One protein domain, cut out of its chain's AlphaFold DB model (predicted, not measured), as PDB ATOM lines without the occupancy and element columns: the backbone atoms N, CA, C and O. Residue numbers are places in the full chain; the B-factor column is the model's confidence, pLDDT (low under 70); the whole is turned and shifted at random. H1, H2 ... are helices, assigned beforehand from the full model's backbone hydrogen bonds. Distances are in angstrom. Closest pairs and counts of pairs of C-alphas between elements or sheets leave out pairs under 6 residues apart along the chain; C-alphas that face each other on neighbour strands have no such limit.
ATOM      1  N   LYS A 605     -31.021  39.068  46.656       93.56
ATOM      2  CA  LYS A 605     -30.878  38.544  45.285       93.56
ATOM      3  C   LYS A 605     -29.769  39.259  44.513       93.56
ATOM      4  O   LYS A 605     -29.047  38.617  43.754       93.56
ATOM      5  N   LEU A 606     -29.617  40.559  44.740       94.62
ATOM      6  CA  LEU A 606     -28.526  41.375  44.233       94.62
ATOM      7  C   LEU A 606     -27.166  40.748  44.571       94.62
ATOM      8  O   LEU A 606     -26.388  40.435  43.672       94.62
ATOM      9  N   ARG A 607     -26.894  40.503  45.854       93.19
ATOM     10  CA  ARG A 607     -25.598  39.983  46.314       93.19
ATOM     11  C   ARG A 607     -25.346  38.564  45.824       93.19
ATOM     12  O   ARG A 607     -24.278  38.267  45.296       93.19
ATOM     13  N   THR A 608     -26.337  37.697  45.969       91.56
ATOM     14  CA  THR A 608     -26.165  36.262  45.725       91.56
ATOM     15  C   THR A 608     -26.258  35.914  44.240       91.56
ATOM     16  O   THR A 608     -25.420  35.192  43.710       91.56
ATOM     17  N   PHE A 609     -27.265  36.420  43.531       92.75
ATOM     18  CA  PHE A 609     -27.530  35.992  42.158       92.75
ATOM     19  C   PHE A 609     -26.979  36.954  41.106       92.75
ATOM     20  O   PHE A 609     -26.529  36.486  40.061       92.75
ATOM     21  N   LEU A 610     -27.001  38.272  41.344       94.69
ATOM     22  CA  LEU A 610     -26.479  39.235  40.365       94.69
ATOM     23  C   LEU A 610     -24.970  39.429  40.508       94.69
ATOM     24  O   LEU A 610     -24.280  39.468  39.494       94.69
ATOM     25  N   ILE A 611     -24.447  39.507  41.734       94.88
ATOM     26  CA  ILE A 611     -23.009  39.647  41.983       94.88
ATOM     27  C   ILE A 611     -22.337  38.271  41.977       94.88
ATOM     28  O   ILE A 611     -21.727  37.932  40.968       94.88
ATOM     29  N   ARG A 612     -22.486  37.453  43.034       92.75
ATOM     30  CA  ARG A 612     -21.727  36.195  43.204       92.75
ATOM     31  C   ARG A 612     -21.877  35.238  42.023       92.75
ATOM     32  O   ARG A 612     -20.886  34.891  41.388       92.75
ATOM     33  N   ASN A 613     -23.105  34.842  41.688       91.62
ATOM     34  CA  ASN A 613     -23.331  33.875  40.607       91.62
ATOM     35  C   ASN A 613     -22.981  34.436  39.217       91.62
ATOM     36  O   ASN A 613     -22.682  33.674  38.302       91.62
ATOM     37  N   GLY A 614     -22.994  35.761  39.048       91.56
ATOM     38  CA  GLY A 614     -22.625  36.401  37.791       91.56
ATOM     39  C   GLY A 614     -21.121  36.642  37.614       91.56
ATOM     40  O   GLY A 614     -20.705  37.001  36.512       91.56
ATOM     41  N   LEU A 615     -20.293  36.409  38.647       90.88
ATOM     42  CA  LEU A 615     -18.832  36.554  38.571       90.88
ATOM     43  C   LEU A 615     -18.235  35.692  37.454       90.88
ATOM     44  O   LEU A 615     -17.425  36.186  36.676       90.88
ATOM     45  N   SER A 616     -18.662  34.430  37.339       88.50
ATOM     46  CA  SER A 616     -18.159  33.515  36.304       88.50
ATOM     47  C   SER A 616     -18.396  34.083  34.903       88.50
ATOM     48  O   SER A 616     -17.451  34.208  34.127       88.50
ATOM     49  N   THR A 617     -19.621  34.526  34.602       91.31
ATOM     50  CA  THR A 617     -19.955  35.165  33.318       91.31
ATOM     51  C   THR A 617     -19.150  36.450  33.107       91.31
ATOM     52  O   THR A 617     -18.605  36.667  32.028       91.31
ATOM     53  N   LEU A 618     -19.003  37.288  34.137       92.50
ATOM     54  CA  LEU A 618     -18.242  38.535  34.040       92.50
ATOM     55  C   LEU A 618     -16.759  38.309  33.714       92.50
ATOM     56  O   LEU A 618     -16.206  39.033  32.885       92.50
ATOM     57  N   PHE A 619     -16.114  37.336  34.359       89.50
ATOM     58  CA  PHE A 619     -14.684  37.073  34.178       89.50
ATOM     59  C   PHE A 619     -14.377  36.195  32.958       89.50
ATOM     60  O   PHE A 619     -13.343  36.411  32.328       89.50
ATOM     61  N   LYS A 620     -15.253  35.247  32.597       89.12
ATOM     62  CA  LYS A 620     -15.051  34.347  31.446       89.12
ATOM     63  C   LYS A 620     -15.526  34.950  30.123       89.12
ATOM     64  O   LYS A 620     -14.820  34.850  29.126       89.12
ATOM     65  N   GLU A 621     -16.697  35.583  30.111       90.25
ATOM     66  CA  GLU A 621     -17.366  36.050  28.883       90.25
ATOM     67  C   GLU A 621     -17.373  37.585  28.749       90.25
ATOM     68  O   GLU A 621     -17.564  38.128  27.660       90.25
ATOM     69  N   GLY A 622     -17.127  38.310  29.843       90.75
ATOM     70  CA  GLY A 622     -16.963  39.762  29.854       90.75
ATOM     71  C   GLY A 622     -18.226  40.565  30.213       90.75
ATOM     72  O   GLY A 622     -19.307  40.011  30.430       90.75
ATOM     73  N   PRO A 623     -18.118  41.910  30.281       93.31
ATOM     74  CA  PRO A 623     -19.189  42.784  30.780       93.31
ATOM     75  C   PRO A 623     -20.493  42.722  29.978       93.31
ATOM     76  O   PRO A 623     -21.570  42.814  30.559       93.31
ATOM     77  N   SER A 624     -20.421  42.540  28.656       93.88
ATOM     78  CA  SER A 624     -21.617  42.452  27.804       93.88
ATOM     79  C   SER A 624     -22.443  41.198  28.105       93.88
ATOM     80  O   SER A 624     -23.667  41.275  28.215       93.88
ATOM     81  N   ALA A 625     -21.777  40.055  28.299       93.06
ATOM     82  CA  ALA A 625     -22.426  38.809  28.696       93.06
ATOM     83  C   ALA A 625     -22.979  38.900  30.124       93.06
ATOM     84  O   ALA A 625     -24.113  38.496  30.379       93.06
ATOM     85  N   TYR A 626     -22.230  39.529  31.037       95.50
ATOM     86  CA  TYR A 626     -22.696  39.807  32.395       95.50
ATOM     87  C   TYR A 626     -23.971  40.663  32.412       95.50
ATOM     88  O   TYR A 626     -24.917  40.354  33.137       95.50
ATOM     89  N   LYS A 627     -24.043  41.679  31.546       97.06
ATOM     90  CA  LYS A 627     -25.238  42.506  31.351       97.06
ATOM     91  C   LYS A 627     -26.434  41.715  30.853       97.06
ATOM     92  O   LYS A 627     -27.516  41.806  31.432       97.06
ATOM     93  N   ALA A 628     -26.242  40.885  29.833       95.25
ATOM     94  CA  ALA A 628     -27.292  39.986  29.362       95.25
ATOM     95  C   ALA A 628     -27.755  39.016  30.468       95.25
ATOM     96  O   ALA A 628     -28.956  38.772  30.621       95.25
ATOM     97  N   TYR A 629     -26.819  38.503  31.272       96.00
ATOM     98  CA  TYR A 629     -27.096  37.635  32.412       96.00
ATOM     99  C   TYR A 629     -27.950  38.337  33.474       96.00
ATOM    100  O   TYR A 629     -29.036  37.843  33.789       96.00
ATOM    101  N   TYR A 630     -27.522  39.491  34.004       96.06
ATOM    102  CA  TYR A 630     -28.253  40.136  35.097       96.06
ATOM    103  C   TYR A 630     -29.615  40.682  34.639       96.06
ATOM    104  O   TYR A 630     -30.582  40.618  35.399       96.06
ATOM    105  N   LEU A 631     -29.743  41.143  33.385       95.50
ATOM    106  CA  LEU A 631     -31.027  41.576  32.816       95.50
ATOM    107  C   LEU A 631     -32.000  40.400  32.688       95.50
ATOM    108  O   LEU A 631     -33.176  40.522  33.034       95.50
ATOM    109  N   ARG A 632     -31.510  39.233  32.248       93.38
ATOM    110  CA  ARG A 632     -32.307  38.000  32.209       93.38
ATOM    111  C   ARG A 632     -32.784  37.614  33.608       93.38
ATOM    112  O   ARG A 632     -33.962  37.299  33.767       93.38
ATOM    113  N   GLN A 633     -31.908  37.678  34.611       91.38
ATOM    114  CA  GLN A 633     -32.272  37.392  36.002       91.38
ATOM    115  C   GLN A 633     -33.364  38.341  36.511       91.38
ATOM    116  O   GLN A 633     -34.387  37.866  36.989       91.38
ATOM    117  N   MET A 634     -33.226  39.658  36.326       93.12
ATOM    118  CA  MET A 634     -34.250  40.632  36.741       93.12
ATOM    119  C   MET A 634     -35.564  40.517  35.953       93.12
ATOM    120  O   MET A 634     -36.632  40.821  36.484       93.12
ATOM    121  N   LYS A 635     -35.528  40.021  34.710       89.69
ATOM    122  CA  LYS A 635     -36.743  39.688  33.953       89.69
ATOM    123  C   LYS A 635     -37.456  38.471  34.542       89.69
ATOM    124  O   LYS A 635     -38.657  38.533  34.778       89.69
ATOM    125  N   ILE A 636     -36.723  37.397  34.849       85.44
ATOM    126  CA  ILE A 636     -37.258  36.234  35.592       85.44
ATOM    127  C   ILE A 636     -37.766  36.692  36.972       85.44
ATOM    128  O   ILE A 636     -38.752  36.179  37.489       85.44
ATOM    129  N   TRP A 637     -37.091  37.693  37.543       86.62
ATOM    130  CA  TRP A 637     -37.435  38.617  38.630       86.62
ATOM    131  C   TRP A 637     -38.881  39.083  38.703       86.62
ATOM    132  O   TRP A 637     -39.457  39.121  39.789       86.62
ATOM    133  N   ASN A 638     -39.433  39.417  37.539       87.19
ATOM    134  CA  ASN A 638     -40.463  40.440  37.421       87.19
ATOM    135  C   ASN A 638     -40.100  41.727  38.197       87.19
ATOM    136  O   ASN A 638     -40.961  42.359  38.793       87.19
ATOM    137  N   THR A 639     -38.808  42.081  38.231       90.81
ATOM    138  CA  THR A 639     -38.324  43.302  38.891       90.81
ATOM    139  C   THR A 639     -38.868  44.521  38.151       90.81
ATOM    140  O   THR A 639     -38.887  44.525  36.917       90.81
ATOM    141  N   SER A 640     -39.287  45.558  38.869       92.00
ATOM    142  CA  SER A 640     -39.883  46.754  38.276       92.00
ATOM    143  C   SER A 640     -38.931  47.438  37.285       92.00
ATOM    144  O   SER A 640     -37.709  47.446  37.451       92.00
ATOM    145  N   ALA A 641     -39.473  48.040  36.222       93.31
ATOM    146  CA  ALA A 641     -38.655  48.686  35.189       93.31
ATOM    147  C   ALA A 641     -37.790  49.834  35.748       93.31
ATOM    148  O   ALA A 641     -36.687  50.086  35.258       93.31
ATOM    149  N   ALA A 642     -38.271  50.520  36.791       92.75
ATOM    150  CA  ALA A 642     -37.492  51.512  37.523       92.75
ATOM    151  C   ALA A 642     -36.274  50.862  38.198       92.75
ATOM    152  O   ALA A 642     -35.142  51.248  37.893       92.75
ATOM    153  N   LYS A 643     -36.484  49.805  38.995       93.62
ATOM    154  CA  LYS A 643     -35.400  49.087  39.676       93.62
ATOM    155  C   LYS A 643     -34.432  48.393  38.737       93.62
ATOM    156  O   LYS A 643     -33.232  48.411  38.996       93.62
ATOM    157  N   GLN A 644     -34.896  47.864  37.607       95.19
ATOM    158  CA  GLN A 644     -34.004  47.305  36.589       95.19
ATOM    159  C   GLN A 644     -32.989  48.338  36.087       95.19
ATOM    160  O   GLN A 644     -31.815  48.005  35.925       95.19
ATOM    161  N   ARG A 645     -33.408  49.591  35.861       95.44
ATOM    162  CA  ARG A 645     -32.505  50.666  35.419       95.44
ATOM    163  C   ARG A 645     -31.497  51.039  36.504       95.44
ATOM    164  O   ARG A 645     -30.309  51.151  36.207       95.44
ATOM    165  N   GLU A 646     -31.962  51.188  37.741       95.31
ATOM    166  CA  GLU A 646     -31.116  51.512  38.898       95.31
ATOM    167  C   GLU A 646     -30.065  50.422  39.164       95.31
ATOM    168  O   GLU A 646     -28.872  50.722  39.255       95.31
ATOM    169  N   LEU A 647     -30.483  49.150  39.202       96.62
ATOM    170  CA  LEU A 647     -29.584  48.009  39.381       96.62
ATOM    171  C   LEU A 647     -28.604  47.860  38.222       96.62
ATOM    172  O   LEU A 647     -27.425  47.633  38.467       96.62
ATOM    173  N   SER A 648     -29.053  48.016  36.972       96.94
ATOM    174  CA  SER A 648     -28.162  47.900  35.808       96.94
ATOM    175  C   SER A 648     -27.025  48.915  35.872       96.94
ATOM    176  O   SER A 648     -25.877  48.561  35.619       96.94
ATOM    177  N   LYS A 649     -27.322  50.161  36.269       96.75
ATOM    178  CA  LYS A 649     -26.300  51.199  36.446       96.75
ATOM    179  C   LYS A 649     -25.259  50.781  37.487       96.75
ATOM    180  O   LYS A 649     -24.064  50.832  37.217       96.75
ATOM    181  N   MET A 650     -25.714  50.338  38.656       97.44
ATOM    182  CA  MET A 650     -24.829  49.910  39.739       97.44
ATOM    183  C   MET A 650     -23.998  48.674  39.355       97.44
ATOM    184  O   MET A 650     -22.799  48.637  39.621       97.44
ATOM    185  N   LEU A 651     -24.600  47.690  38.680       98.06
ATOM    186  CA  LEU A 651     -23.925  46.460  38.250       98.06
ATOM    187  C   LEU A 651     -22.910  46.709  37.127       98.06
ATOM    188  O   LEU A 651     -21.868  46.054  37.094       98.06
ATOM    189  N   ASP A 652     -23.173  47.670  36.238       97.50
ATOM    190  CA  ASP A 652     -22.200  48.117  35.239       97.50
ATOM    191  C   ASP A 652     -20.979  48.764  35.926       97.50
ATOM    192  O   ASP A 652     -19.836  48.469  35.570       97.50
ATOM    193  N   GLU A 653     -21.188  49.581  36.965       97.19
ATOM    194  CA  GLU A 653     -20.096  50.146  37.770       97.19
ATOM    195  C   GLU A 653     -19.333  49.071  38.562       97.19
ATOM    196  O   GLU A 653     -18.099  49.094  38.595       97.19
ATOM    197  N   TRP A 654     -20.044  48.101  39.146       96.56
ATOM    198  CA  TRP A 654     -19.456  46.940  39.821       96.56
ATOM    199  C   TRP A 654     -18.536  46.160  38.879       96.56
ATOM    200  O   TRP A 654     -17.390  45.868  39.224       96.56
ATOM    201  N   ALA A 655     -19.008  45.873  37.663       95.75
ATOM    202  CA  ALA A 655     -18.249  45.145  36.655       95.75
ATOM    203  C   ALA A 655     -16.937  45.858  36.294       95.75
ATOM    204  O   ALA A 655     -15.899  45.209  36.145       95.75
ATOM    205  N   VAL A 656     -16.960  47.189  36.185       95.25
ATOM    206  CA  VAL A 656     -15.755  47.996  35.942       95.25
ATOM    207  C   VAL A 656     -14.824  47.979  37.156       95.25
ATOM    208  O   VAL A 656     -13.621  47.763  36.991       95.25
ATOM    209  N   TYR A 657     -15.365  48.176  38.362       95.25
ATOM    210  CA  TYR A 657     -14.601  48.181  39.611       95.25
ATOM    211  C   TYR A 657     -13.837  46.866  39.809       95.25
ATOM    212  O   TYR A 657     -12.610  46.875  39.946       95.25
ATOM    213  N   ILE A 658     -14.538  45.730  39.755       94.38
ATOM    214  CA  ILE A 658     -13.933  44.443  40.101       94.38
ATOM    215  C   ILE A 658     -12.939  43.968  39.038       94.38
ATOM    216  O   ILE A 658     -11.869  43.461  39.377       94.38
ATOM    217  N   ARG A 659     -13.219  44.222  37.751       91.88
ATOM    218  CA  ARG A 659     -12.278  43.910  36.665       91.88
ATOM    219  C   ARG A 659     -11.038  44.794  36.696       91.88
ATOM    220  O   ARG A 659      -9.960  44.317  36.361       91.88
ATOM    221  N   ARG A 660     -11.146  46.057  37.123       92.50
ATOM    222  CA  ARG A 660      -9.963  46.912  37.321       92.50
ATOM    223  C   ARG A 660      -9.069  46.366  38.437       92.50
ATOM    224  O   ARG A 660      -7.852  46.421  38.296       92.50
ATOM    225  N   LYS A 661      -9.656  45.845  39.519       91.94
ATOM    226  CA  LYS A 661      -8.910  45.331  40.677       91.94
ATOM    227  C   LYS A 661      -8.284  43.950  40.433       91.94
ATOM    228  O   LYS A 661      -7.129  43.747  40.788       91.94
ATOM    229  N   TYR A 662      -9.014  43.025  39.807       88.75
ATOM    230  CA  TYR A 662      -8.581  41.627  39.627       88.75
ATOM    231  C   TYR A 662      -8.088  41.289  38.208       88.75
ATOM    232  O   TYR A 662      -7.537  40.209  37.972       88.75
ATOM    233  N   GLY A 663      -8.252  42.193  37.238       83.19
ATOM    234  CA  GLY A 663      -7.934  41.926  35.837       83.19
ATOM    235  C   GLY A 663      -8.792  40.786  35.283       83.19
ATOM    236  O   GLY A 663     -10.019  40.876  35.265       83.19
ATOM    237  N   ASN A 664      -8.133  39.708  34.847       75.75
ATOM    238  CA  ASN A 664      -8.778  38.478  34.365       75.75
ATOM    239  C   ASN A 664      -8.760  37.340  35.405       75.75
ATOM    240  O   ASN A 664      -9.158  36.223  35.082       75.75
ATOM    241  N   LYS A 665      -8.263  37.578  36.627       79.81
ATOM    242  CA  LYS A 665      -8.269  36.554  37.677       79.81
ATOM    243  C   LYS A 665      -9.678  36.449  38.272       79.81
ATOM    244  O   LYS A 665     -10.225  37.485  38.646       79.81
ATOM    245  N   PRO A 666     -10.261  35.244  38.377       76.38
ATOM    246  CA  PRO A 666     -11.584  35.090  38.961       76.38
ATOM    247  C   PRO A 666     -11.547  35.409  40.460       76.38
ATOM    248  O   PRO A 666     -10.651  34.973  41.181       76.38
ATOM    249  N   LEU A 667     -12.535  36.175  40.923       83.25
ATOM    250  CA  LEU A 667     -12.832  36.319  42.346       83.25
ATOM    251  C   LEU A 667     -13.531  35.043  42.835       83.25
ATOM    252  O   LEU A 667     -14.469  34.581  42.183       83.25
ATOM    253  N   SER A 668     -13.101  34.496  43.974       81.50
ATOM    254  CA  SER A 668     -13.753  33.321  44.559       81.50
ATOM    255  C   SER A 668     -15.192  33.638  44.975       81.50
ATOM    256  O   SER A 668     -15.464  34.659  45.609       81.50
ATOM    257  N   SER A 669     -16.121  32.732  44.662       80.00
ATOM    258  CA  SER A 669     -17.517  32.834  45.095       80.00
ATOM    259  C   SER A 669     -17.696  32.653  46.600       80.00
ATOM    260  O   SER A 669     -18.708  33.111  47.122       80.00
ATOM    261  N   SER A 670     -16.752  32.012  47.295       77.62
ATOM    262  CA  SER A 670     -16.833  31.785  48.745       77.62
ATOM    263  C   SER A 670     -16.413  32.997  49.580       77.62
ATOM    264  O   SER A 670     -16.772  33.062  50.749       77.62
ATOM    265  N   THR A 671     -15.709  33.970  48.986       84.12
ATOM    266  CA  THR A 671     -15.184  35.171  49.670       84.12
ATOM    267  C   THR A 671     -15.568  36.487  48.985       84.12
ATOM    268  O   THR A 671     -15.024  37.550  49.296       84.12
ATOM    269  N   TYR A 672     -16.518  36.448  48.045       89.00
ATOM    270  CA  TYR A 672     -16.880  37.596  47.211       89.00
ATOM    271  C   TYR A 672     -17.364  38.822  48.001       89.00
ATOM    272  O   TYR A 672     -17.232  39.948  47.509       89.00
ATOM    273  N   LEU A 673     -17.913  38.642  49.211       90.06
ATOM    274  CA  LEU A 673     -18.388  39.758  50.033       90.06
ATOM    275  C   LEU A 673     -17.238  40.637  50.534       90.06
ATOM    276  O   LEU A 673     -17.472  41.821  50.766       90.06
ATOM    277  N   SER A 674     -15.999  40.126  50.591       88.50
ATOM    278  CA  SER A 674     -14.809  40.938  50.906       88.50
ATOM    279  C   SER A 674     -14.607  42.070  49.887       88.50
ATOM    280  O   SER A 674     -14.006  43.091  50.213       88.50
ATOM    281  N   GLU A 675     -15.140  41.920  48.671       90.75
ATOM    282  CA  GLU A 675     -15.098  42.937  47.615       90.75
ATOM    283  C   GLU A 675     -16.446  43.615  47.376       90.75
ATOM    284  O   GLU A 675     -16.500  44.822  47.128       90.75
ATOM    285  N   ALA A 676     -17.537  42.850  47.442       92.12
ATOM    286  CA  ALA A 676     -18.869  43.360  47.158       92.12
ATOM    287  C   ALA A 676     -19.375  44.311  48.251       92.12
ATOM    288  O   ALA A 676     -19.915  45.362  47.916       92.12
ATOM    289  N   GLU A 677     -19.183  44.000  49.538       91.94
ATOM    290  CA  GLU A 677     -19.694  44.845  50.629       91.94
ATOM    291  C   GLU A 677     -19.059  46.245  50.652       91.94
ATOM    292  O   GLU A 677     -19.820  47.215  50.665       91.94
ATOM    293  N   PRO A 678     -17.722  46.411  50.558       92.38
ATOM    294  CA  PRO A 678     -17.120  47.745  50.488       92.38
ATOM    295  C   PRO A 678     -17.584  48.553  49.270       92.38
ATOM    296  O   PRO A 678     -17.803  49.761  49.367       92.38
ATOM    297  N   PHE A 679     -17.757  47.898  48.115       94.62
ATOM    298  CA  PHE A 679     -18.283  48.555  46.919       94.62
ATOM    299  C   PHE A 679     -19.727  49.028  47.129       94.62
ATOM    300  O   PHE A 679     -20.047  50.182  46.834       94.62
ATOM    301  N   LEU A 680     -20.591  48.156  47.656       94.94
ATOM    302  CA  LEU A 680     -21.995  48.468  47.910       94.94
ATOM    303  C   LEU A 680     -22.136  49.580  48.951       94.94
ATOM    304  O   LEU A 680     -22.922  50.496  48.740       94.94
ATOM    305  N   GLU A 681     -21.327  49.567  50.012       94.06
ATOM    306  CA  GLU A 681     -21.295  50.626  51.023       94.06
ATOM    307  C   GLU A 681     -20.929  51.987  50.406       94.06
ATOM    308  O   GLU A 681     -21.603  52.993  50.640       94.06
ATOM    309  N   GLN A 682     -19.890  52.032  49.566       94.62
ATOM    310  CA  GLN A 682     -19.502  53.258  48.866       94.62
ATOM    311  C   GLN A 682     -20.564  53.726  47.873       94.62
ATOM    312  O   GLN A 682     -20.749  54.930  47.702       94.62
ATOM    313  N   TYR A 683     -21.243  52.801  47.194       95.25
ATOM    314  CA  TYR A 683     -22.321  53.129  46.267       95.25
ATOM    315  C   TYR A 683     -23.537  53.707  47.005       95.25
ATOM    316  O   TYR A 683     -24.115  54.705  46.560       95.25
ATOM    317  N   ALA A 684     -23.876  53.126  48.156       93.50
ATOM    318  CA  ALA A 684     -24.993  53.523  49.002       93.50
ATOM    319  C   ALA A 684     -24.820  54.933  49.583       93.50
ATOM    320  O   ALA A 684     -25.738  55.747  49.513       93.50
ATOM    321  N   LYS A 685     -23.608  55.282  50.037       94.44
ATOM    322  CA  LYS A 685     -23.278  56.616  50.583       94.44
ATOM    323  C   LYS A 685     -23.477  57.777  49.599       94.44
ATOM    324  O   LYS A 685     -23.483  58.929  50.020       94.44
ATOM    325  N   ARG A 686     -23.627  57.511  48.296       95.38
ATOM    326  CA  ARG A 686     -23.786  58.556  47.268       95.38
ATOM    327  C   ARG A 686     -25.176  59.190  47.261       95.38
ATOM    328  O   ARG A 686     -25.293  60.331  46.822       95.38
ATOM    329  N   SER A 687     -26.219  58.473  47.689       94.38
ATOM    330  CA  SER A 687     -27.579  59.019  47.794       94.38
ATOM    331  C   SER A 687     -28.518  58.128  48.624       94.38
ATOM    332  O   SER A 687     -28.351  56.907  48.640       94.38
ATOM    333  N   PRO A 688     -29.577  58.692  49.239       91.88
ATOM    334  CA  PRO A 688     -30.609  57.902  49.917       91.88
ATOM    335  C   PRO A 688     -31.294  56.870  49.005       91.88
ATOM    336  O   PRO A 688     -31.619  55.773  49.444       91.88
ATOM    337  N   GLN A 689     -31.467  57.182  47.716       90.81
ATOM    338  CA  GLN A 689     -32.047  56.253  46.739       90.81
ATOM    339  C   GLN A 689     -31.141  55.036  46.506       90.81
ATOM    340  O   GLN A 689     -31.630  53.915  46.389       90.81
ATOM    341  N   ASN A 690     -29.819  55.234  46.481       93.69
ATOM    342  CA  ASN A 690     -28.868  54.129  46.371       93.69
ATOM    343  C   ASN A 690     -28.865  53.261  47.636       93.69
ATOM    344  O   ASN A 690     -28.766  52.041  47.523       93.69
ATOM    345  N   GLN A 691     -28.996  53.873  48.817       91.25
ATOM    346  CA  GLN A 691     -29.150  53.152  50.082       91.25
ATOM    347  C   GLN A 691     -30.413  52.277  50.075       91.25
ATOM    348  O   GLN A 691     -30.332  51.094  50.396       91.25
ATOM    349  N   ALA A 692     -31.560  52.812  49.644       90.44
ATOM    350  CA  ALA A 692     -32.800  52.039  49.527       90.44
ATOM    351  C   ALA A 692     -32.677  50.881  48.515       90.44
ATOM    352  O   ALA A 692     -33.142  49.775  48.769       90.44
ATOM    353  N   LEU A 693     -31.989  51.106  47.390       91.56
ATOM    354  CA  LEU A 693     -31.765  50.095  46.351       91.56
ATOM    355  C   LEU A 693     -30.957  48.882  46.836       91.56
ATOM    356  O   LEU A 693     -31.252  47.748  46.460       91.56
ATOM    357  N   ILE A 694     -29.887  49.120  47.597       91.50
ATOM    358  CA  ILE A 694     -28.940  48.067  47.999       91.50
ATOM    359  C   ILE A 694     -29.252  47.478  49.382       91.50
ATOM    360  O   ILE A 694     -28.753  46.395  49.711       91.50
ATOM    361  N   GLY A 695     -30.074  48.163  50.181       91.25
ATOM    362  CA  GLY A 695     -30.325  47.847  51.585       91.25
ATOM    363  C   GLY A 695     -29.159  48.278  52.477       91.25
ATOM    364  O   GLY A 695     -28.522  49.299  52.250       91.25
TER     365      GLY A 695
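AT A GLANCE: This is residues 605 to 695 of the 986 residues of the protein "uncharacterized protein LOC107862687 isoform X3" of Capsicum annuum (UniProt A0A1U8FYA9). One long helix, H4, makes the backbone of a compact helical body: H3 folds back along one side of it, and the helical hairpin of H5 and H6 lies crosswise to it on another side. The short H1 fills the space between H3 and that hairpin, near the middle of the body, and the short H2 sits at the beginning of H3. The printed part has 91 residues with six named helices, H1 to H6 in order along the chain, and no named strand; the class is all helix. The whole is compact, with a radius of gyration of the C-alphas of 12.4 A, and its rounded outline spans 32 by 28 by 20 A.

HOW THE PARTS SIT: H4, residues 641 to 662, touches H3, residues 623 to 637; their closest C-alphas, those of Ala 655 and Pro 623, are 6.4 A apart. This hairpin runs opposite ways at a shallow tilt of 34.8 degrees, only just short of steep. With residues 650 to 658 alone, H4 only just touches H5, residues 673 to 684, with 3 pairs of C-alphas within 8 A; the closest are Trp 654 and Phe 679, 7.4 A, at a steep tilt of 51 degrees. H6, residues 688 to 694, forms a hairpin with H5, at a shallow tilt of 25 degrees; the C-alphas of Ala 684 and Gln 691 come closest, 4.3 A. H6 also only just touches H4, with 3 pairs within 8 A, the closest C-alphas being Leu 693 and Leu 647, 7.6 A; the two are about perpendicular, at 74 degrees. H1, residues 605 to 612, only just touches H3, with 3 pairs within 8 A; the closest C-alphas are Leu 610 and Tyr 630, 5.6 A. H1 is close to but not clearly touching H4, with the C-alphas of Ile 611 and Leu 651 closest at 7.8 A. H2, residues 615 to 620, makes a hairpin with H3, the C-alphas of Leu 618 and Tyr 626 closest at 4.9 A. H3 is apart from H5 and H6. In H2, H3, H4 and H6 every O i to N i+4 pair is within hydrogen-bond range; in H1 2 of 4 are, in H5 7 of 8.

IN THESE COORDINATES: H4 is 31.2 A long, from C-alpha 641 at (-38.655, 48.686, 35.189) to C-alpha 662 at (-8.581, 41.627, 39.627). H3 measures 20.3 A, H5 15.3 A, H6 10.2 A, H1 9.7 A and H2 8.4 A. H1 begins with C-alpha 605 at (-30.878, 38.544, 45.285).

THE WHOLE: The two C-alphas farthest apart, those of Lys 620 and Pro 688, are 33.7 A apart. The printed part has no cut and no long link; the link from H4 to H5, 10 residues, is short, and the other links are tight. The mean pLDDT of the printed part is 91.7, and no printed residue is under 70.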